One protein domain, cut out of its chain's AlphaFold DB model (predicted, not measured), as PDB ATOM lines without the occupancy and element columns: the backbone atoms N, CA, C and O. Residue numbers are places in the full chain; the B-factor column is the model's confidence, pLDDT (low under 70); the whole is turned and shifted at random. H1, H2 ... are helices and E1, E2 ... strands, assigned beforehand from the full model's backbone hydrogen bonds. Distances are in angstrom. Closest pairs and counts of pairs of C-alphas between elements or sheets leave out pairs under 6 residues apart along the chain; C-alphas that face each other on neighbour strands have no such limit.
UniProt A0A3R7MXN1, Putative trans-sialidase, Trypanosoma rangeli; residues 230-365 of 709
ATOM      1  N   ASP A 230      -1.425 -44.702 -24.237       57.09
ATOM      2  CA  ASP A 230      -1.490 -43.699 -23.174       57.09
ATOM      3  C   ASP A 230      -2.627 -42.690 -23.462       57.09
ATOM      4  O   ASP A 230      -2.545 -41.938 -24.444       57.09
ATOM      5  N   PRO A 231      -3.689 -42.639 -22.630       55.34
ATOM      6  CA  PRO A 231      -4.807 -41.719 -22.828       55.34
ATOM      7  C   PRO A 231      -4.422 -40.251 -22.595       55.34
ATOM      8  O   PRO A 231      -5.145 -39.363 -23.041       55.34
ATOM      9  N   SER A 232      -3.295 -39.978 -21.926       59.53
ATOM     10  CA  SER A 232      -2.785 -38.618 -21.719       59.53
ATOM     11  C   SER A 232      -2.027 -38.070 -22.934       59.53
ATOM     12  O   SER A 232      -1.831 -36.865 -23.058       59.53
ATOM     13  N   HIS A 233      -1.639 -38.926 -23.884       77.00
ATOM     14  CA  HIS A 233      -0.896 -38.505 -25.065       77.00
ATOM     15  C   HIS A 233      -1.683 -37.470 -25.891       77.00
ATOM     16  O   HIS A 233      -2.838 -37.696 -26.243       77.00
ATOM     17  N   LEU A 234      -1.059 -36.342 -26.253       83.88
ATOM     18  CA  LEU A 234      -1.758 -35.180 -26.828       83.88
ATOM     19  C   LEU A 234      -2.561 -35.525 -28.094       83.88
ATOM     20  O   LEU A 234      -3.714 -35.123 -28.231       83.88
ATOM     21  N   LYS A 235      -1.994 -36.344 -28.991       84.19
ATOM     22  CA  LYS A 235      -2.719 -36.837 -30.174       84.19
ATOM     23  C   LYS A 235      -3.938 -37.697 -29.804       84.19
ATOM     24  O   LYS A 235      -4.955 -37.616 -30.490       84.19
ATOM     25  N   THR A 236      -3.872 -38.467 -28.719       85.62
ATOM     26  CA  THR A 236      -4.991 -39.269 -28.194       85.62
ATOM     27  C   THR A 236      -6.078 -38.367 -27.613       85.62
ATOM     28  O   THR A 236      -7.237 -38.536 -27.977       85.62
ATOM     29  N   VAL A 237      -5.711 -37.349 -26.822       89.25
ATOM     30  CA  VAL A 237      -6.639 -36.334 -26.277       89.25
ATOM     31  C   VAL A 237      -7.409 -35.629 -27.400       89.25
ATOM     32  O   VAL A 237      -8.638 -35.594 -27.378       89.25
ATOM     33  N   PHE A 238      -6.708 -35.140 -28.427       91.25
ATOM     34  CA  PHE A 238      -7.330 -34.508 -29.597       91.25
ATOM     35  C   PHE A 238      -8.211 -35.479 -30.402       91.25
ATOM     36  O   PHE A 238      -9.301 -35.101 -30.824       91.25
ATOM     37  N   THR A 239      -7.780 -36.730 -30.603       90.19
ATOM     38  CA  THR A 239      -8.575 -37.743 -31.332       90.19
ATOM     39  C   THR A 239      -9.848 -38.116 -30.571       90.19
ATOM     40  O   THR A 239     -10.914 -38.241 -31.173       90.19
ATOM     41  N   ALA A 240      -9.756 -38.262 -29.246       90.81
ATOM     42  CA  ALA A 240     -10.897 -38.532 -28.383       90.81
ATOM     43  C   ALA A 240     -11.892 -37.363 -28.405       90.81
ATOM     44  O   ALA A 240     -13.073 -37.595 -28.635       90.81
ATOM     45  N   ALA A 241     -11.421 -36.119 -28.267       92.62
ATOM     46  CA  ALA A 241     -12.268 -34.932 -28.358       92.62
ATOM     47  C   ALA A 241     -12.953 -34.806 -29.731       92.62
ATOM     48  O   ALA A 241     -14.168 -34.639 -29.789       92.62
ATOM     49  N   MET A 242     -12.213 -34.987 -30.834       92.50
ATOM     50  CA  MET A 242     -12.782 -34.987 -32.190       92.50
ATOM     51  C   MET A 242     -13.877 -36.042 -32.370       92.50
ATOM     52  O   MET A 242     -14.916 -35.747 -32.957       92.50
ATOM     53  N   LYS A 243     -13.690 -37.253 -31.829       92.62
ATOM     54  CA  LYS A 243     -14.715 -38.304 -31.871       92.62
ATOM     55  C   LYS A 243     -15.932 -37.970 -30.998       92.62
ATOM     56  O   LYS A 243     -17.056 -38.172 -31.442       92.62
ATOM     57  N   THR A 244     -15.715 -37.490 -29.773       94.38
ATOM     58  CA  THR A 244     -16.780 -37.222 -28.789       94.38
ATOM     59  C   THR A 244     -17.650 -36.033 -29.188       94.38
ATOM     60  O   THR A 244     -18.870 -36.123 -29.118       94.38
ATOM     61  N   HIS A 245     -17.035 -34.940 -29.642       93.94
ATOM     62  CA  HIS A 245     -17.723 -33.692 -29.997       93.94
ATOM     63  C   HIS A 245     -17.997 -33.557 -31.502       93.94
ATOM     64  O   HIS A 245     -18.418 -32.498 -31.958       93.94
ATOM     65  N   LYS A 246     -17.763 -34.627 -32.277       93.94
ATOM     66  CA  LYS A 246     -17.978 -34.685 -33.732       93.94
ATOM     67  C   LYS A 246     -17.281 -33.539 -34.483       93.94
ATOM     68  O   LYS A 246     -17.887 -32.809 -35.266       93.94
ATOM     69  N   TRP A 247     -15.983 -33.370 -34.243       94.25
ATOM     70  CA  TRP A 247     -15.149 -32.399 -34.959       94.25
ATOM     71  C   TRP A 247     -14.294 -33.097 -36.020       94.25
ATOM     72  O   TRP A 247     -13.697 -34.142 -35.759       94.25
ATOM     73  N   ARG A 248     -14.195 -32.507 -37.217       90.56
ATOM     74  CA  ARG A 248     -13.395 -33.045 -38.340       90.56
ATOM     75  C   ARG A 248     -11.989 -32.449 -38.454       90.56
ATOM     76  O   ARG A 248     -11.119 -33.060 -39.074       90.56
ATOM     77  N   SER A 249     -11.779 -31.249 -37.913       89.69
ATOM     78  CA  SER A 249     -10.555 -30.458 -38.086       89.69
ATOM     79  C   SER A 249     -10.489 -29.290 -37.097       89.69
ATOM     80  O   SER A 249     -11.493 -28.938 -36.483       89.69
ATOM     81  N   PHE A 250      -9.319 -28.657 -37.007       91.12
ATOM     82  CA  PHE A 250      -9.086 -27.364 -36.349       91.12
ATOM     83  C   PHE A 250      -8.460 -26.364 -37.342       91.12
ATOM     84  O   PHE A 250      -7.872 -26.794 -38.345       91.12
ATOM     85  N   VAL A 251      -8.585 -25.056 -37.074       87.75
ATOM     86  CA  VAL A 251      -8.146 -23.953 -37.964       87.75
ATOM     87  C   VAL A 251      -7.258 -22.905 -37.267       87.75
ATOM     88  O   VAL A 251      -7.211 -22.818 -36.041       87.75
ATOM     89  N   ASP A 252      -6.540 -22.100 -38.058       84.12
ATOM     90  CA  ASP A 252      -5.485 -21.157 -37.629       84.12
ATOM     91  C   ASP A 252      -5.989 -19.782 -37.153       84.12
ATOM     92  O   ASP A 252      -5.421 -18.750 -37.492       84.12
ATOM     93  N   ASN A 253      -7.067 -19.766 -36.370       83.50
ATOM     94  CA  ASN A 253      -7.682 -18.536 -35.851       83.50
ATOM     95  C   ASN A 253      -7.675 -18.465 -34.311       83.50
ATOM     96  O   ASN A 253      -8.450 -17.729 -33.695       83.50
ATOM     97  N   ALA A 254      -6.810 -19.252 -33.674       83.38
ATOM     98  CA  ALA A 254      -6.618 -19.229 -32.233       83.38
ATOM     99  C   ALA A 254      -5.645 -18.104 -31.835       83.38
ATOM    100  O   ALA A 254      -4.509 -18.043 -32.301       83.38
ATOM    101  N   GLY A 255      -6.104 -17.208 -30.966       88.62
ATOM    102  CA  GLY A 255      -5.341 -16.096 -30.413       88.62
ATOM    103  C   GLY A 255      -4.488 -16.504 -29.212       88.62
ATOM    104  O   GLY A 255      -3.867 -17.568 -29.188       88.62
ATOM    105  N   ARG A 256      -4.422 -15.624 -28.213       90.88
ATOM    106  CA  ARG A 256      -3.601 -15.781 -27.009       90.88
ATOM    107  C   ARG A 256      -4.183 -16.822 -26.055       90.88
ATOM    108  O   ARG A 256      -5.378 -16.814 -25.780       90.88
ATOM    109  N   GLY A 257      -3.327 -17.708 -25.549       93.50
ATOM    110  CA  GLY A 257      -3.613 -18.517 -24.365       93.50
ATOM    111  C   GLY A 257      -3.132 -17.838 -23.081       93.50
ATOM    112  O   GLY A 257      -2.370 -16.873 -23.123       93.50
ATOM    113  N   VAL A 258      -3.551 -18.362 -21.936       94.19
ATOM    114  CA  VAL A 258      -3.241 -17.801 -20.612       94.19
ATOM    115  C   VAL A 258      -2.778 -18.883 -19.642       94.19
ATOM    116  O   VAL A 258      -2.966 -20.077 -19.879       94.19
ATOM    117  N   VAL A 259      -2.168 -18.460 -18.539       91.88
ATOM    118  CA  VAL A 259      -2.040 -19.277 -17.331       91.88
ATOM    119  C   VAL A 259      -3.097 -18.764 -16.364       91.88
ATOM    120  O   VAL A 259      -3.106 -17.570 -16.102       91.88
ATOM    121  N   ASP A 260      -3.987 -19.629 -15.882       88.25
ATOM    122  CA  ASP A 260      -5.026 -19.230 -14.924       88.25
ATOM    123  C   ASP A 260      -4.483 -19.124 -13.484       88.25
ATOM    124  O   ASP A 260      -3.405 -19.635 -13.161       88.25
ATOM    125  N   LYS A 261      -5.273 -18.546 -12.572       86.06
ATOM    126  CA  LYS A 261      -5.017 -18.503 -11.118       86.06
ATOM    127  C   LYS A 261      -4.708 -19.861 -10.472       86.06
ATOM    128  O   LYS A 261      -4.067 -19.909  -9.424       86.06
ATOM    129  N   SER A 262      -5.130 -20.970 -11.085       85.56
ATOM    130  CA  SER A 262      -4.826 -22.343 -10.649       85.56
ATOM    131  C   SER A 262      -3.496 -22.860 -11.222       85.56
ATOM    132  O   SER A 262      -3.164 -24.040 -11.077       85.56
ATOM    133  N   LYS A 263      -2.724 -21.987 -11.881       87.56
ATOM    134  CA  LYS A 263      -1.472 -22.261 -12.596       87.56
ATOM    135  C   LYS A 263      -1.630 -23.289 -13.724       87.56
ATOM    136  O   LYS A 263      -0.659 -23.981 -14.068       87.56
ATOM    137  N   LYS A 264      -2.829 -23.409 -14.304       89.25
ATOM    138  CA  LYS A 264      -3.108 -24.247 -15.478       89.25
ATOM    139  C   LYS A 264      -2.860 -23.432 -16.743       89.25
ATOM    140  O   LYS A 264      -3.334 -22.312 -16.867       89.25
ATOM    141  N   VAL A 265      -2.133 -24.010 -17.696       92.50
ATOM    142  CA  VAL A 265      -1.980 -23.444 -19.044       92.50
ATOM    143  C   VAL A 265      -3.264 -23.718 -19.818       92.50
ATOM    144  O   VAL A 265      -3.725 -24.861 -19.831       92.50
ATOM    145  N   VAL A 266      -3.818 -22.694 -20.465       94.50
ATOM    146  CA  VAL A 266      -5.072 -22.741 -21.224       94.50
ATOM    147  C   VAL A 266      -4.839 -22.149 -22.612       94.50
ATOM    148  O   VAL A 266      -4.460 -20.988 -22.749       94.50
ATOM    149  N   PHE A 267      -5.083 -22.938 -23.653       95.69
ATOM    150  CA  PHE A 267      -4.997 -22.518 -25.049       95.69
ATOM    151  C   PHE A 267      -6.403 -22.405 -25.658       95.69
ATOM    152  O   PHE A 267      -7.156 -23.376 -25.548       95.69
ATOM    153  N   PRO A 268      -6.772 -21.301 -26.338       96.69
ATOM    154  CA  PRO A 268      -7.953 -21.289 -27.194       96.69
ATOM    155  C   PRO A 268      -7.706 -22.162 -28.426       96.69
ATOM    156  O   PRO A 268      -6.577 -22.277 -28.907       96.69
ATOM    157  N   LEU A 269      -8.766 -22.754 -28.963       96.12
ATOM    158  CA  LEU A 269      -8.752 -23.502 -30.217       96.12
ATOM    159  C   LEU A 269     -10.064 -23.267 -30.967       96.12
ATOM    160  O   LEU A 269     -11.113 -23.112 -30.345       96.12
ATOM    161  N   VAL A 270     -10.010 -23.293 -32.298       95.31
ATOM    162  CA  VAL A 270     -11.199 -23.254 -33.161       95.31
ATOM    163  C   VAL A 270     -11.304 -24.595 -33.881       95.31
ATOM    164  O   VAL A 270     -10.467 -24.930 -34.723       95.31
ATOM    165  N   ALA A 271     -12.299 -25.384 -33.490       94.88
ATOM    166  CA  ALA A 271     -12.667 -26.651 -34.099       94.88
ATOM    167  C   ALA A 271     -13.699 -26.440 -35.219       94.88
ATOM    168  O   ALA A 271     -14.334 -25.392 -35.317       94.88
ATOM    169  N   VAL A 272     -13.880 -27.455 -36.061       93.44
ATOM    170  CA  VAL A 272     -14.863 -27.464 -37.150       93.44
ATOM    171  C   VAL A 272     -15.759 -28.684 -36.994       93.44
ATOM    172  O   VAL A 272     -15.264 -29.817 -36.995       93.44
ATOM    173  N   SER A 273     -17.071 -28.465 -36.907       92.00
ATOM    174  CA  SER A 273     -18.070 -29.535 -36.853       92.00
ATOM    175  C   SER A 273     -17.972 -30.449 -38.080       92.00
ATOM    176  O   SER A 273     -17.779 -29.986 -39.211       92.00
ATOM    177  N   SER A 274     -18.097 -31.761 -37.871       91.12
ATOM    178  CA  SER A 274     -18.224 -32.739 -38.955       91.12
ATOM    179  C   SER A 274     -19.647 -32.838 -39.507       91.12
ATOM    180  O   SER A 274     -19.820 -33.418 -40.572       91.12
ATOM    181  N   GLU A 275     -20.648 -32.315 -38.790       89.25
ATOM    182  CA  GLU A 275     -22.064 -32.401 -39.175       89.25
ATOM    183  C   GLU A 275     -22.526 -31.146 -39.922       89.25
ATOM    184  O   GLU A 275     -23.007 -31.247 -41.047       89.25
ATOM    185  N   SER A 276     -22.333 -29.960 -39.336       90.38
ATOM    186  CA  SER A 276     -22.742 -28.681 -39.939       90.38
ATOM    187  C   SER A 276     -21.636 -28.000 -40.745       90.38
ATOM    188  O   SER A 276     -21.908 -27.128 -41.562       90.38
ATOM    189  N   GLY A 277     -20.370 -28.350 -40.494       89.75
ATOM    190  CA  GLY A 277     -19.221 -27.612 -41.016       89.75
ATOM    191  C   GLY A 277     -18.940 -26.275 -40.317       89.75
ATOM    192  O   GLY A 277     -17.895 -25.698 -40.608       89.75
ATOM    193  N   ALA A 278     -19.808 -25.830 -39.399       91.44
ATOM    194  CA  ALA A 278     -19.656 -24.595 -38.629       91.44
ATOM    195  C   ALA A 278     -18.432 -24.632 -37.698       91.44
ATOM    196  O   ALA A 278     -17.944 -25.710 -37.323       91.44
ATOM    197  N   HIS A 279     -17.939 -23.451 -37.324       94.56
ATOM    198  CA  HIS A 279     -16.798 -23.308 -36.424       94.56
ATOM    199  C   HIS A 279     -17.226 -23.239 -34.949       94.56
ATOM    200  O   HIS A 279     -18.247 -22.641 -34.605       94.56
ATOM    201  N   VAL A 280     -16.427 -23.854 -34.074       94.94
ATOM    202  CA  VAL A 280     -16.689 -23.980 -32.633       94.94
ATOM    203  C   VAL A 280     -15.436 -23.595 -31.858       94.94
ATOM    204  O   VAL A 280     -14.382 -24.213 -32.027       94.94
ATOM    205  N   CYS A 281     -15.533 -22.603 -30.979       96.44
ATOM    206  CA  CYS A 281     -14.424 -22.189 -30.129       96.44
ATOM    207  C   CYS A 281     -14.435 -23.017 -28.851       96.44
ATOM    208  O   CYS A 281     -15.470 -23.219 -28.211       96.44
ATOM    209  N   THR A 282     -13.260 -23.497 -28.473       96.56
ATOM    210  CA  THR A 282     -13.039 -24.350 -27.308       96.56
ATOM    211  C   THR A 282     -11.714 -23.986 -26.641       96.56
ATOM    212  O   THR A 282     -10.973 -23.122 -27.119       96.56
ATOM    213  N   VAL A 283     -11.405 -24.647 -25.529       96.50
ATOM    214  CA  VAL A 283     -10.117 -24.534 -24.846       96.50
ATOM    215  C   VAL A 283      -9.472 -25.903 -24.662       96.50
ATOM    216  O   VAL A 283     -10.145 -26.898 -24.413       96.50
ATOM    217  N   LEU A 284      -8.147 -25.942 -24.737       94.62
ATOM    218  CA  LEU A 284      -7.334 -27.061 -24.273       94.62
ATOM    219  C   LEU A 284      -6.583 -26.606 -23.020       94.62
ATOM    220  O   LEU A 284      -5.832 -25.633 -23.081       94.62
ATOM    221  N   TYR A 285      -6.748 -27.312 -21.901       92.81
ATOM    222  CA  TYR A 285      -6.115 -26.943 -20.633       92.81
ATOM    223  C   TYR A 285      -5.272 -28.066 -20.025       92.81
ATOM    224  O   TYR A 285      -5.570 -29.257 -20.159       92.81
ATOM    225  N   SER A 286      -4.197 -27.679 -19.341       89.50
ATOM    226  CA  SER A 286      -3.364 -28.592 -18.556       89.50
ATOM    227  C   SER A 286      -4.036 -28.900 -17.216       89.50
ATOM    228  O   SER A 286      -4.528 -27.983 -16.562       89.50
ATOM    229  N   THR A 287      -3.989 -30.146 -16.751       79.44
ATOM    230  CA  THR A 287      -4.566 -30.515 -15.440       79.44
ATOM    231  C   THR A 287      -3.564 -30.464 -14.288       79.44
ATOM    232  O   THR A 287      -3.932 -30.040 -13.197       79.44
ATOM    233  N   ASN A 288      -2.292 -30.797 -14.539       64.62
ATOM    234  CA  ASN A 288      -1.232 -30.883 -13.523       64.62
ATOM    235  C   ASN A 288      -0.107 -29.862 -13.778       64.62
ATOM    236  O   ASN A 288       1.051 -30.234 -13.952       64.62
ATOM    237  N   GLY A 289      -0.446 -28.572 -13.851       56.34
ATOM    238  CA  GLY A 289       0.557 -27.503 -13.857       56.34
ATOM    239  C   GLY A 289       1.459 -27.416 -15.101       56.34
ATOM    240  O   GLY A 289       2.598 -26.986 -14.967       56.34
ATOM    241  N   GLY A 290       0.949 -27.769 -16.283       53.84
ATOM    242  CA  GLY A 290       1.470 -27.419 -17.618       53.84
ATOM    243  C   GLY A 290       2.975 -27.150 -17.803       53.84
ATOM    244  O   GLY A 290       3.385 -25.998 -17.875       53.84
ATOM    245  N   SER A 291       3.761 -28.201 -18.028       55.38
ATOM    246  CA  SER A 291       5.022 -28.169 -18.796       55.38
ATOM    247  C   SER A 291       4.955 -29.197 -19.934       55.38
ATOM    248  O   SER A 291       4.070 -30.057 -19.932       55.38
ATOM    249  N   ALA A 292       5.897 -29.197 -20.882       50.94
ATOM    250  CA  ALA A 292       5.959 -30.229 -21.924       50.94
ATOM    251  C   ALA A 292       6.260 -31.645 -21.392       50.94
ATOM    252  O   ALA A 292       6.070 -32.624 -22.125       50.94
ATOM    253  N   ALA A 293       6.680 -31.759 -20.125       46.47
ATOM    254  CA  ALA A 293       6.789 -33.014 -19.386       46.47
ATOM    255  C   ALA A 293       5.478 -33.420 -18.676       46.47
ATOM    256  O   ALA A 293       5.251 -34.611 -18.455       46.47
ATOM    257  N   SER A 294       4.591 -32.472 -18.340       53.56
ATOM    258  CA  SER A 294       3.277 -32.785 -17.762       53.56
ATOM    259  C   SER A 294       2.338 -33.301 -18.858       53.56
ATOM    260  O   SER A 294       1.960 -32.571 -19.774       53.56
ATOM    261  N   ARG A 295       1.973 -34.584 -18.782       58.62
ATOM    262  CA  ARG A 295       1.295 -35.276 -19.892       58.62
ATOM    263  C   ARG A 295      -0.213 -35.024 -19.964       58.62
ATOM    264  O   ARG A 295      -0.812 -35.263 -20.998       58.62
ATOM    265  N   ALA A 296      -0.848 -34.538 -18.900       79.69
ATOM    266  CA  ALA A 296      -2.305 -34.568 -18.775       79.69
ATOM    267  C   ALA A 296      -3.003 -33.274 -19.255       79.69
ATOM    268  O   ALA A 296      -3.212 -32.336 -18.475       79.69
ATOM    269  N   TRP A 297      -3.406 -33.262 -20.528       88.06
ATOM    270  CA  TRP A 297      -4.231 -32.223 -21.166       88.06
ATOM    271  C   TRP A 297      -5.692 -32.670 -21.316       88.06
ATOM    272  O   TRP A 297      -5.956 -33.863 -21.471       88.06
ATOM    273  N   LYS A 298      -6.643 -31.728 -21.291       91.62
ATOM    274  CA  LYS A 298      -8.083 -31.991 -21.467       91.62
ATOM    275  C   LYS A 298      -8.789 -30.883 -22.255       91.62
ATOM    276  O   LYS A 298      -8.319 -29.749 -22.303       91.62
ATOM    277  N   PHE A 299      -9.942 -31.239 -22.819       93.69
ATOM    278  CA  PHE A 299     -10.978 -30.322 -23.303       93.69
ATOM    279  C   PHE A 299     -12.131 -30.244 -22.273       93.69
ATOM    280  O   PHE A 299     -12.245 -31.141 -21.426       93.69
ATOM    281  N   PRO A 300     -12.985 -29.202 -22.303       91.50
ATOM    282  CA  PRO A 300     -14.239 -29.157 -21.550       91.50
ATOM    283  C   PRO A 300     -15.162 -30.329 -21.898       91.50
ATOM    284  O   PRO A 300     -15.211 -30.763 -23.047       91.50
ATOM    285  N   SER A 301     -15.955 -30.807 -20.936       88.12
ATOM    286  CA  SER A 301     -16.947 -31.869 -21.174       88.12
ATOM    287  C   SER A 301     -18.076 -31.445 -22.123       88.12
ATOM    288  O   SER A 301     -18.629 -32.295 -22.816       88.12
ATOM    289  N   SER A 302     -18.379 -30.144 -22.202       87.81
ATOM    290  CA  SER A 302     -19.290 -29.562 -23.197       87.81
ATOM    291  C   SER A 302     -18.740 -29.608 -24.626       87.81
ATOM    292  O   SER A 302     -19.506 -29.484 -25.576       87.81
ATOM    293  N   GLY A 303     -17.422 -29.748 -24.802       86.31
ATOM    294  CA  GLY A 303     -16.738 -29.523 -26.074       86.31
ATOM    295  C   GLY A 303     -16.668 -28.040 -26.435       86.31
ATOM    296  O   GLY A 303     -15.574 -27.491 -26.535       86.31
ATOM    297  N   ALA A 304     -17.812 -27.383 -26.607       90.69
ATOM    298  CA  ALA A 304     -17.904 -25.972 -26.965       90.69
ATOM    299  C   ALA A 304     -17.762 -25.026 -25.758       90.69
ATOM    300  O   ALA A 304     -18.241 -25.314 -24.654       90.69
ATOM    301  N   VAL A 305     -17.133 -23.876 -26.009       93.06
ATOM    302  CA  VAL A 305     -17.263 -22.631 -25.230       93.06
ATOM    303  C   VAL A 305     -18.187 -21.661 -25.968       93.06
ATOM    304  O   VAL A 305     -19.059 -21.055 -25.351       93.06
ATOM    305  N   ALA A 306     -18.029 -21.563 -27.291       92.56
ATOM    306  CA  ALA A 306     -18.873 -20.764 -28.169       92.56
ATOM    307  C   ALA A 306     -19.148 -21.518 -29.481       92.56
ATOM    308  O   ALA A 306     -18.241 -22.109 -30.068       92.56
ATOM    309  N   GLU A 307     -20.403 -21.488 -29.926       91.88
ATOM    310  CA  GLU A 307     -20.867 -22.041 -31.206       91.88
ATOM    311  C   GLU A 307     -20.934 -20.929 -32.265       91.88
ATOM    312  O   GLU A 307     -21.282 -19.789 -31.940       91.88
ATOM    313  N   GLY A 308     -20.631 -21.253 -33.527       90.62
ATOM    314  CA  GLY A 308     -20.695 -20.304 -34.648       90.62
ATOM    315  C   GLY A 308     -19.642 -19.194 -34.574       90.62
ATOM    316  O   GLY A 308     -19.930 -18.039 -34.888       90.62
ATOM    317  N   CYS A 309     -18.434 -19.521 -34.102       92.00
ATOM    318  CA  CYS A 309     -17.354 -18.557 -33.906       92.00
ATOM    319  C   CYS A 309     -16.068 -18.965 -34.627       92.00
ATOM    320  O   CYS A 309     -15.621 -20.109 -34.583       92.00
ATOM    321  N   VAL A 310     -15.462 -17.997 -35.305       90.75
ATOM    322  CA  VAL A 310     -14.370 -18.197 -36.259       90.75
ATOM    323  C   VAL A 310     -12.990 -17.924 -35.677       90.75
ATOM    324  O   VAL A 310     -12.013 -18.337 -36.294       90.75
ATOM    325  N   ALA A 311     -12.900 -17.242 -34.533       91.50
ATOM    326  CA  ALA A 311     -11.662 -16.924 -33.823       91.50
ATOM    327  C   ALA A 311     -11.907 -16.833 -32.309       91.50
ATOM    328  O   ALA A 311     -13.026 -16.548 -31.885       91.50
ATOM    329  N   ALA A 312     -10.865 -17.050 -31.501       93.50
ATOM    330  CA  ALA A 312     -10.938 -16.914 -30.043       93.50
ATOM    331  C   ALA A 312      -9.589 -16.534 -29.420       93.50
ATOM    332  O   ALA A 312      -8.573 -17.154 -29.728       93.50
ATOM    333  N   THR A 313      -9.583 -15.576 -28.493       94.31
ATOM    334  CA  THR A 313      -8.424 -15.220 -27.658       94.31
ATOM    335  C   THR A 313      -8.814 -15.202 -26.181       94.31
ATOM    336  O   THR A 313      -9.947 -14.857 -25.848       94.31
ATOM    337  N   LEU A 314      -7.897 -15.596 -25.296       95.62
ATOM    338  CA  LEU A 314      -8.132 -15.672 -23.853       95.62
ATOM    339  C   LEU A 314      -7.467 -14.522 -23.098       95.62
ATOM    340  O   LEU A 314      -6.383 -14.069 -23.467       95.62
ATOM    341  N   LEU A 315      -8.103 -14.123 -21.999       94.75
ATOM    342  CA  LEU A 315      -7.580 -13.222 -20.973       94.75
ATOM    343  C   LEU A 315      -7.848 -13.828 -19.585       94.75
ATOM    344  O   LEU A 315      -8.798 -14.591 -19.412       94.75
ATOM    345  N   GLU A 316      -7.045 -13.458 -18.591       92.75
ATOM    346  CA  GLU A 316      -7.423 -13.580 -17.178       92.75
ATOM    347  C   GLU A 316      -7.602 -12.167 -16.623       92.75
ATOM    348  O   GLU A 316      -6.657 -11.381 -16.676       92.75
ATOM    349  N   TRP A 317      -8.813 -11.848 -16.153       90.94
ATOM    350  CA  TRP A 317      -9.186 -10.519 -15.655       90.94
ATOM    351  C   TRP A 317     -10.132 -10.641 -14.457       90.94
ATOM    352  O   TRP A 317     -11.098 -11.410 -14.505       90.94
ATOM    353  N   GLY A 318      -9.870  -9.915 -13.367       86.00
ATOM    354  CA  GLY A 318     -10.717  -9.923 -12.170       86.00
ATOM    355  C   GLY A 318     -10.842 -11.312 -11.528       86.00
ATOM    356  O   GLY A 318     -11.888 -11.668 -10.986       86.00
ATOM    357  N   GLY A 319      -9.805 -12.147 -11.665       87.12
ATOM    358  CA  GLY A 319      -9.793 -13.533 -11.183       87.12
ATOM    359  C   GLY A 319     -10.710 -14.504 -11.947       87.12
ATOM    360  O   GLY A 319     -10.966 -15.608 -11.448       87.12
ATOM    361  N   LYS A 320     -11.210 -14.125 -13.131       91.88
ATOM    362  CA  LYS A 320     -11.949 -14.996 -14.060       91.88
ATOM    363  C   LYS A 320     -11.157 -15.212 -15.348       91.88
ATOM    364  O   LYS A 320     -10.391 -14.349 -15.772       91.88
ATOM    365  N   LEU A 321     -11.411 -16.339 -16.008       94.69
ATOM    366  CA  LEU A 321     -11.027 -16.523 -17.402       94.69
ATOM    367  C   LEU A 321     -12.067 -15.875 -18.306       94.69
ATOM    368  O   LEU A 321     -13.262 -16.108 -18.130       94.69
ATOM    369  N   LEU A 322     -11.601 -15.123 -19.298       94.69
ATOM    370  CA  LEU A 322     -12.422 -14.552 -20.354       94.69
ATOM    371  C   LEU A 322     -11.987 -15.103 -21.714       94.69
ATOM    372  O   LEU A 322     -10.795 -15.259 -21.972       94.69
ATOM    373  N   MET A 323     -12.950 -15.363 -22.594       94.94
ATOM    374  CA  MET A 323     -12.729 -15.642 -24.009       94.94
ATOM    375  C   MET A 323     -13.401 -14.541 -24.822       94.94
ATOM    376  O   MET A 323     -14.623 -14.410 -24.807       94.94
ATOM    377  N   ILE A 324     -12.599 -13.780 -25.559       93.31
ATOM    378  CA  ILE A 324     -13.078 -12.923 -26.642       93.31
ATOM    379  C   ILE A 324     -13.135 -13.818 -27.882       93.31
ATOM    380  O   ILE A 324     -12.100 -14.153 -28.464       93.31
ATOM    381  N   ALA A 325     -14.336 -14.259 -28.236       92.50
ATOM    382  CA  ALA A 325     -14.626 -14.982 -29.468       92.50
ATOM    383  C   ALA A 325     -15.095 -14.006 -30.557       92.50
ATOM    384  O   ALA A 325     -15.611 -12.932 -30.260       92.50
ATOM    385  N   THR A 326     -14.938 -14.385 -31.821       89.69
ATOM    386  CA  THR A 326     -15.492 -13.660 -32.975       89.69
ATOM    387  C   THR A 326     -16.502 -14.553 -33.676       89.69
ATOM    388  O   THR A 326     -16.162 -15.694 -33.977       89.69
ATOM    389  N   ASP A 327     -17.716 -14.069 -33.939       87.50
ATOM    390  CA  ASP A 327     -18.742 -14.808 -34.681       87.50
ATOM    391  C   ASP A 327     -18.467 -14.857 -36.199       87.50
ATOM    392  O   ASP A 327     -17.530 -14.239 -36.712       87.50
ATOM    393  N   GLU A 328     -19.265 -15.627 -36.942       84.44
ATOM    394  CA  GLU A 328     -19.155 -15.722 -38.409       84.44
ATOM    395  C   GLU A 328     -19.403 -14.385 -39.142       84.44
ATOM    396  O   GLU A 328     -18.954 -14.223 -40.277       84.44
ATOM    397  N   LEU A 329     -20.019 -13.398 -38.478       81.94
ATOM    398  CA  LEU A 329     -20.260 -12.036 -38.971       81.94
ATOM    399  C   LEU A 329     -19.168 -11.038 -38.527       81.94
ATOM    400  O   LEU A 329     -19.379  -9.831 -38.576       81.94
ATOM    401  N   GLN A 330     -17.998 -11.531 -38.100       80.94
ATOM    402  CA  GLN A 330     -16.857 -10.744 -37.607       80.94
ATOM    403  C   GLN A 330     -17.135  -9.873 -36.369       80.94
ATOM    404  O   GLN A 330     -16.341  -8.987 -36.054       80.94
ATOM    405  N   ARG A 331     -18.199 -10.140 -35.608       80.62
ATOM    406  CA  ARG A 331     -18.510  -9.407 -34.372       80.62
ATOM    407  C   ARG A 331     -17.945 -10.136 -33.168       80.62
ATOM    408  O   ARG A 331     -17.921 -11.367 -33.120       80.62
ATOM    409  N   TYR A 332     -17.504  -9.391 -32.165       85.62
ATOM    410  CA  TYR A 332     -17.000 -10.000 -30.943       85.62
ATOM    411  C   TYR A 332     -18.117 -10.432 -29.994       85.62
ATOM    412  O   TYR A 332     -19.132  -9.758 -29.828       85.62
ATOM    413  N   ARG A 333     -17.876 -11.550 -29.310       86.94
ATOM    414  CA  ARG A 333     -18.696 -12.095 -28.226       86.94
ATOM    415  C   ARG A 333     -17.777 -12.441 -27.063       86.94
ATOM    416  O   ARG A 333     -16.749 -13.094 -27.252       86.94
ATOM    417  N   LEU A 334     -18.126 -11.984 -25.868       89.94
ATOM    418  CA  LEU A 334     -17.328 -12.193 -24.663       89.94
ATOM    419  C   LEU A 334     -17.932 -13.332 -23.843       89.94
ATOM    420  O   LEU A 334     -19.133 -13.339 -23.597       89.94
ATOM    421  N   TYR A 335     -17.107 -14.273 -23.396       92.69
ATOM    422  CA  TYR A 335     -17.505 -15.376 -22.519       92.69
ATOM    423  C   TYR A 335     -16.651 -15.363 -21.257       92.69
ATOM    424  O   TYR A 335     -15.457 -15.088 -21.343       92.69
ATOM    425  N   GLU A 336     -17.225 -15.703 -20.105       93.44
ATOM    426  CA  GLU A 336     -16.502 -15.832 -18.839       93.44
ATOM    427  C   GLU A 336     -16.601 -17.237 -18.241       93.44
ATOM    428  O   GLU A 336     -17.570 -17.966 -18.464       93.44
ATOM    429  N   SER A 337     -15.599 -17.602 -17.441       93.69
ATOM    430  CA  SER A 337     -15.603 -18.803 -16.609       93.69
ATOM    431  C   SER A 337     -14.760 -18.620 -15.343       93.69
ATOM    432  O   SER A 337     -13.781 -17.873 -15.310       93.69
ATOM    433  N   GLY A 338     -15.112 -19.349 -14.281       91.75
ATOM    434  CA  GLY A 338     -14.356 -19.367 -13.025       91.75
ATOM    435  C   GLY A 338     -13.003 -20.096 -13.104       91.75
ATOM    436  O   GLY A 338     -12.196 -19.952 -12.183       91.75
ATOM    437  N   GLY A 339     -12.767 -20.861 -14.177       89.62
ATOM    438  CA  GLY A 339     -11.556 -21.640 -14.459       89.62
ATOM    439  C   GLY A 339     -11.760 -22.550 -15.680       89.62
ATOM    440  O   GLY A 339     -12.893 -22.779 -16.092       89.62
ATOM    441  N   ALA A 340     -10.692 -23.083 -16.279       86.31
ATOM    442  CA  ALA A 340     -10.777 -23.693 -17.620       86.31
ATOM    443  C   ALA A 340     -11.715 -24.917 -17.738       86.31
ATOM    444  O   ALA A 340     -12.246 -25.191 -18.814       86.31
ATOM    445  N   GLU A 341     -11.917 -25.635 -16.631       86.81
ATOM    446  CA  GLU A 341     -12.795 -26.809 -16.522       86.81
ATOM    447  C   GLU A 341     -14.224 -26.482 -16.052       86.81
ATOM    448  O   GLU A 341     -15.090 -27.355 -16.077       86.81
ATOM    449  N   ALA A 342     -14.477 -25.241 -15.623       89.56
ATOM    450  CA  ALA A 342     -15.796 -24.780 -15.211       89.56
ATOM    451  C   ALA A 342     -16.645 -24.361 -16.424       89.56
ATOM    452  O   ALA A 342     -16.126 -24.067 -17.503       89.56
ATOM    453  N   ALA A 343     -17.967 -24.329 -16.236       91.12
ATOM    454  CA  ALA A 343     -18.904 -23.934 -17.281       91.12
ATOM    455  C   ALA A 343     -18.665 -22.482 -17.725       91.12
ATOM    456  O   ALA A 343     -18.681 -21.563 -16.905       91.12
ATOM    457  N   TRP A 344     -18.490 -22.300 -19.032       94.44
ATOM    458  CA  TRP A 344     -18.376 -20.990 -19.660       94.44
ATOM    459  C   TRP A 344     -19.763 -20.419 -19.950       94.44
ATOM    460  O   TRP A 344     -20.688 -21.162 -20.286       94.44
ATOM    461  N   LYS A 345     -19.915 -19.101 -19.823       92.62
ATOM    462  CA  LYS A 345     -21.164 -18.383 -20.109       92.62
ATOM    463  C   LYS A 345     -20.875 -17.145 -20.935       92.62
ATOM    464  O   LYS A 345     -19.885 -16.467 -20.681       92.62
ATOM    465  N   GLU A 346     -21.739 -16.841 -21.896       90.88
ATOM    466  CA  GLU A 346     -21.660 -15.568 -22.609       90.88
ATOM    467  C   GLU A 346     -21.986 -14.412 -21.658       90.88
ATOM    468  O   GLU A 346     -22.903 -14.492 -20.838       90.88
ATOM    469  N   VAL A 347     -21.217 -13.339 -21.774       85.56
ATOM    470  CA  VAL A 347     -21.312 -12.141 -20.955       85.56
ATOM    471  C   VAL A 347     -22.199 -11.131 -21.680       85.56
ATOM    472  O   VAL A 347     -21.759 -10.417 -22.582       85.56
ATOM    473  N   THR A 348     -23.477 -11.092 -21.303       75.44
ATOM    474  CA  THR A 348     -24.514 -10.277 -21.954       75.44
ATOM    475  C   THR A 348     -25.265  -9.384 -20.959       75.44
ATOM    476  O   THR A 348     -25.176  -9.550 -19.740       75.44
ATOM    477  N   GLY A 349     -26.010  -8.406 -21.486       64.00
ATOM    478  CA  GLY A 349     -26.824  -7.481 -20.693       64.00
ATOM    479  C   GLY A 349     -26.023  -6.542 -19.783       64.00
ATOM    480  O   GLY A 349     -24.837  -6.293 -19.990       64.00
ATOM    481  N   SER A 350     -26.685  -6.026 -18.745       52.06
ATOM    482  CA  SER A 350     -26.177  -4.962 -17.863       52.06
ATOM    483  C   SER A 350     -24.920  -5.308 -17.059       52.06
ATOM    484  O   SER A 350     -24.269  -4.404 -16.548       52.06
ATOM    485  N   HIS A 351     -24.588  -6.595 -16.929       56.44
ATOM    486  CA  HIS A 351     -23.396  -7.079 -16.224       56.44
ATOM    487  C   HIS A 351     -22.219  -7.339 -17.174       56.44
ATOM    488  O   HIS A 351     -21.186  -7.854 -16.746       56.44
ATOM    489  N   ALA A 352     -22.364  -7.013 -18.464       64.94
ATOM    490  CA  ALA A 352     -21.280  -7.158 -19.411       64.94
ATOM    491  C   ALA A 352     -20.131  -6.194 -19.108       64.94
ATOM    492  O   ALA A 352     -20.364  -5.037 -18.749       64.94
ATOM    493  N   TYR A 353     -18.895  -6.656 -19.301       68.75
ATOM    494  CA  TYR A 353     -17.695  -5.828 -19.181       68.75
ATOM    495  C   TYR A 353     -17.746  -4.650 -20.166       68.75
ATOM    496  O   TYR A 353     -18.217  -4.846 -21.290       68.75
ATOM    497  N   LEU A 354     -17.236  -3.457 -19.817       73.75
ATOM    498  CA  LEU A 354     -17.211  -2.298 -20.740       73.75
ATOM    499  C   LEU A 354     -16.590  -2.676 -22.089       73.75
ATOM    500  O   LEU A 354     -17.158  -2.384 -23.141       73.75
ATOM    501  N   LEU A 355     -15.499  -3.443 -22.021       78.50
ATOM    502  CA  LEU A 355     -14.845  -4.081 -23.156       78.50
ATOM    503  C   LEU A 355     -15.829  -4.838 -24.064       78.50
ATOM    504  O   LEU A 355     -15.795  -4.653 -25.269       78.50
ATOM    505  N   GLY A 356     -16.725  -5.660 -23.514       72.56
ATOM    506  CA  GLY A 356     -17.666  -6.463 -24.299       72.56
ATOM    507  C   GLY A 356     -18.629  -5.633 -25.151       72.56
ATOM    508  O   GLY A 356     -18.942  -6.033 -26.264       72.56
ATOM    509  N   ASP A 357     -19.050  -4.465 -24.669       67.12
ATOM    510  CA  ASP A 357     -20.003  -3.596 -25.375       67.12
ATOM    511  C   ASP A 357     -19.312  -2.699 -26.405       67.12
ATOM    512  O   ASP A 357     -19.779  -2.593 -27.539       67.12
ATOM    513  N   PHE A 358     -18.127  -2.176 -26.074       69.75
ATOM    514  CA  PHE A 358     -17.240  -1.577 -27.074       69.75
ATOM    515  C   PHE A 358     -16.944  -2.562 -28.213       69.75
ATOM    516  O   PHE A 358     -16.979  -2.188 -29.379       69.75
ATOM    517  N   LEU A 359     -16.709  -3.838 -27.889       70.81
ATOM    518  CA  LEU A 359     -16.431  -4.883 -28.870       70.81
ATOM    519  C   LEU A 359     -17.674  -5.361 -29.662       70.81
ATOM    520  O   LEU A 359     -17.496  -5.935 -30.736       70.81
ATOM    521  N   LYS A 360     -18.913  -5.101 -29.211       65.56
ATOM    522  CA  LYS A 360     -20.144  -5.392 -29.985       65.56
ATOM    523  C   LYS A 360     -20.388  -4.402 -31.119       65.56
ATOM    524  O   LYS A 360     -20.868  -4.807 -32.173       65.56
ATOM    525  N   GLY A 361     -20.082  -3.119 -30.905       58.50
ATOM    526  CA  GLY A 361     -20.351  -2.041 -31.867       58.50
ATOM    527  C   GLY A 361     -19.424  -2.016 -33.088       58.50
ATOM    528  O   GLY A 361     -19.440  -1.046 -33.840       58.50
ATOM    529  N   VAL A 362     -18.563  -3.026 -33.252       63.09
ATOM    530  CA  VAL A 362     -17.360  -2.953 -34.087       63.09
ATOM    531  C   VAL A 362     -17.056  -4.282 -34.775       63.09
ATOM    532  O   VAL A 362     -16.929  -5.325 -34.131       63.09
ATOM    533  N   GLU A 363     -16.857  -4.241 -36.091       63.72
ATOM    534  CA  GLU A 363     -16.298  -5.371 -36.837       63.72
ATOM    535  C   GLU A 363     -14.847  -5.610 -36.407       63.72
ATOM    536  O   GLU A 363     -14.076  -4.663 -36.228       63.72
ATOM    537  N   ARG A 364     -14.471  -6.876 -36.201       69.88
ATOM    538  CA  ARG A 364     -13.121  -7.304 -35.818       69.88
ATOM    539  C   ARG A 364     -12.060  -6.646 -36.700       69.88
ATOM    540  O   ARG A 364     -12.070  -6.834 -37.913       69.88
ATOM    541  N   GLY A 365     -11.084  -5.983 -36.077       64.69
ATOM    542  CA  GLY A 365      -9.870  -5.604 -36.784       64.69
ATOM    543  C   GLY A 365      -9.049  -6.854 -37.091       64.69
ATOM    544  O   GLY A 365      -8.800  -7.696 -36.214       64.69
TER     545      GLY A 365
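This is residues 230 to 365 of the 709 residues of the protein "Putative trans-sialidase" of Trypanosoma rangeli (UniProt A0A3R7MXN1). Two small three-stranded sheets are stacked as a sandwich, only partly face to face: E2 and E3 face E4 and E5, with helices H1 and H2 at opposite ends of the stack. The 136 printed residues run H1 E1 E2 E3 E4 E5 E6 H2, and each sheet is an antiparallel meander, each strand the neighbour of the one before, in the order E1 E2 E3 and E4 E5 E6. The class is mixed, with under half of the residues in named elements. The whole is compact, radius of gyration of the C-alphas 14.6 A, spanning 46 by 35 by 23 A.

In one strongly twisted sheet, E4 (residues 309 to 317) pairs with E5 (320 to 327), N 313 to O 324 at 2.9 A, and E5 with E6 (332 to 337), N 323 to O 335 at 2.8 A. In the other, E1 (247 to 251) pairs with E2 (265 to 273), N 248 to O 272 at 2.9 A, and E2 with E3 (279 to 286), N 271 to O 280 at 2.8 A. The closest C-alphas of E3 and E4, those of His 279 and Cys 309, are 5.4 A apart. H2 (354 to 360) is on the first sheet, height 7.7 A, along E6 at 5 degrees on the local plane. H1 (234 to 244) is on the second, height 9.0 A, only just over E2 with 3 C-alphas. Every O i to N i+4 pair in both helices is within hydrogen-bond range.

H1 begins at C-alpha 234 (-1.758, -35.180, -26.828) and measures 15.3 A. E2 measures 24.8 A, E3 23.0 A, E5 21.7 A and E4 21.6 A. H2 ends at C-alpha 360 (-20.144, -5.392, -29.985).

The C-alphas farthest apart, Asp 230 and Gly 361, are 46.5 A apart. The printed part has no cut; E1 to E2, E3 to E4 and E6 to H2 are long links. Confidence is under 70 in 24 residues, among them 288 to 295.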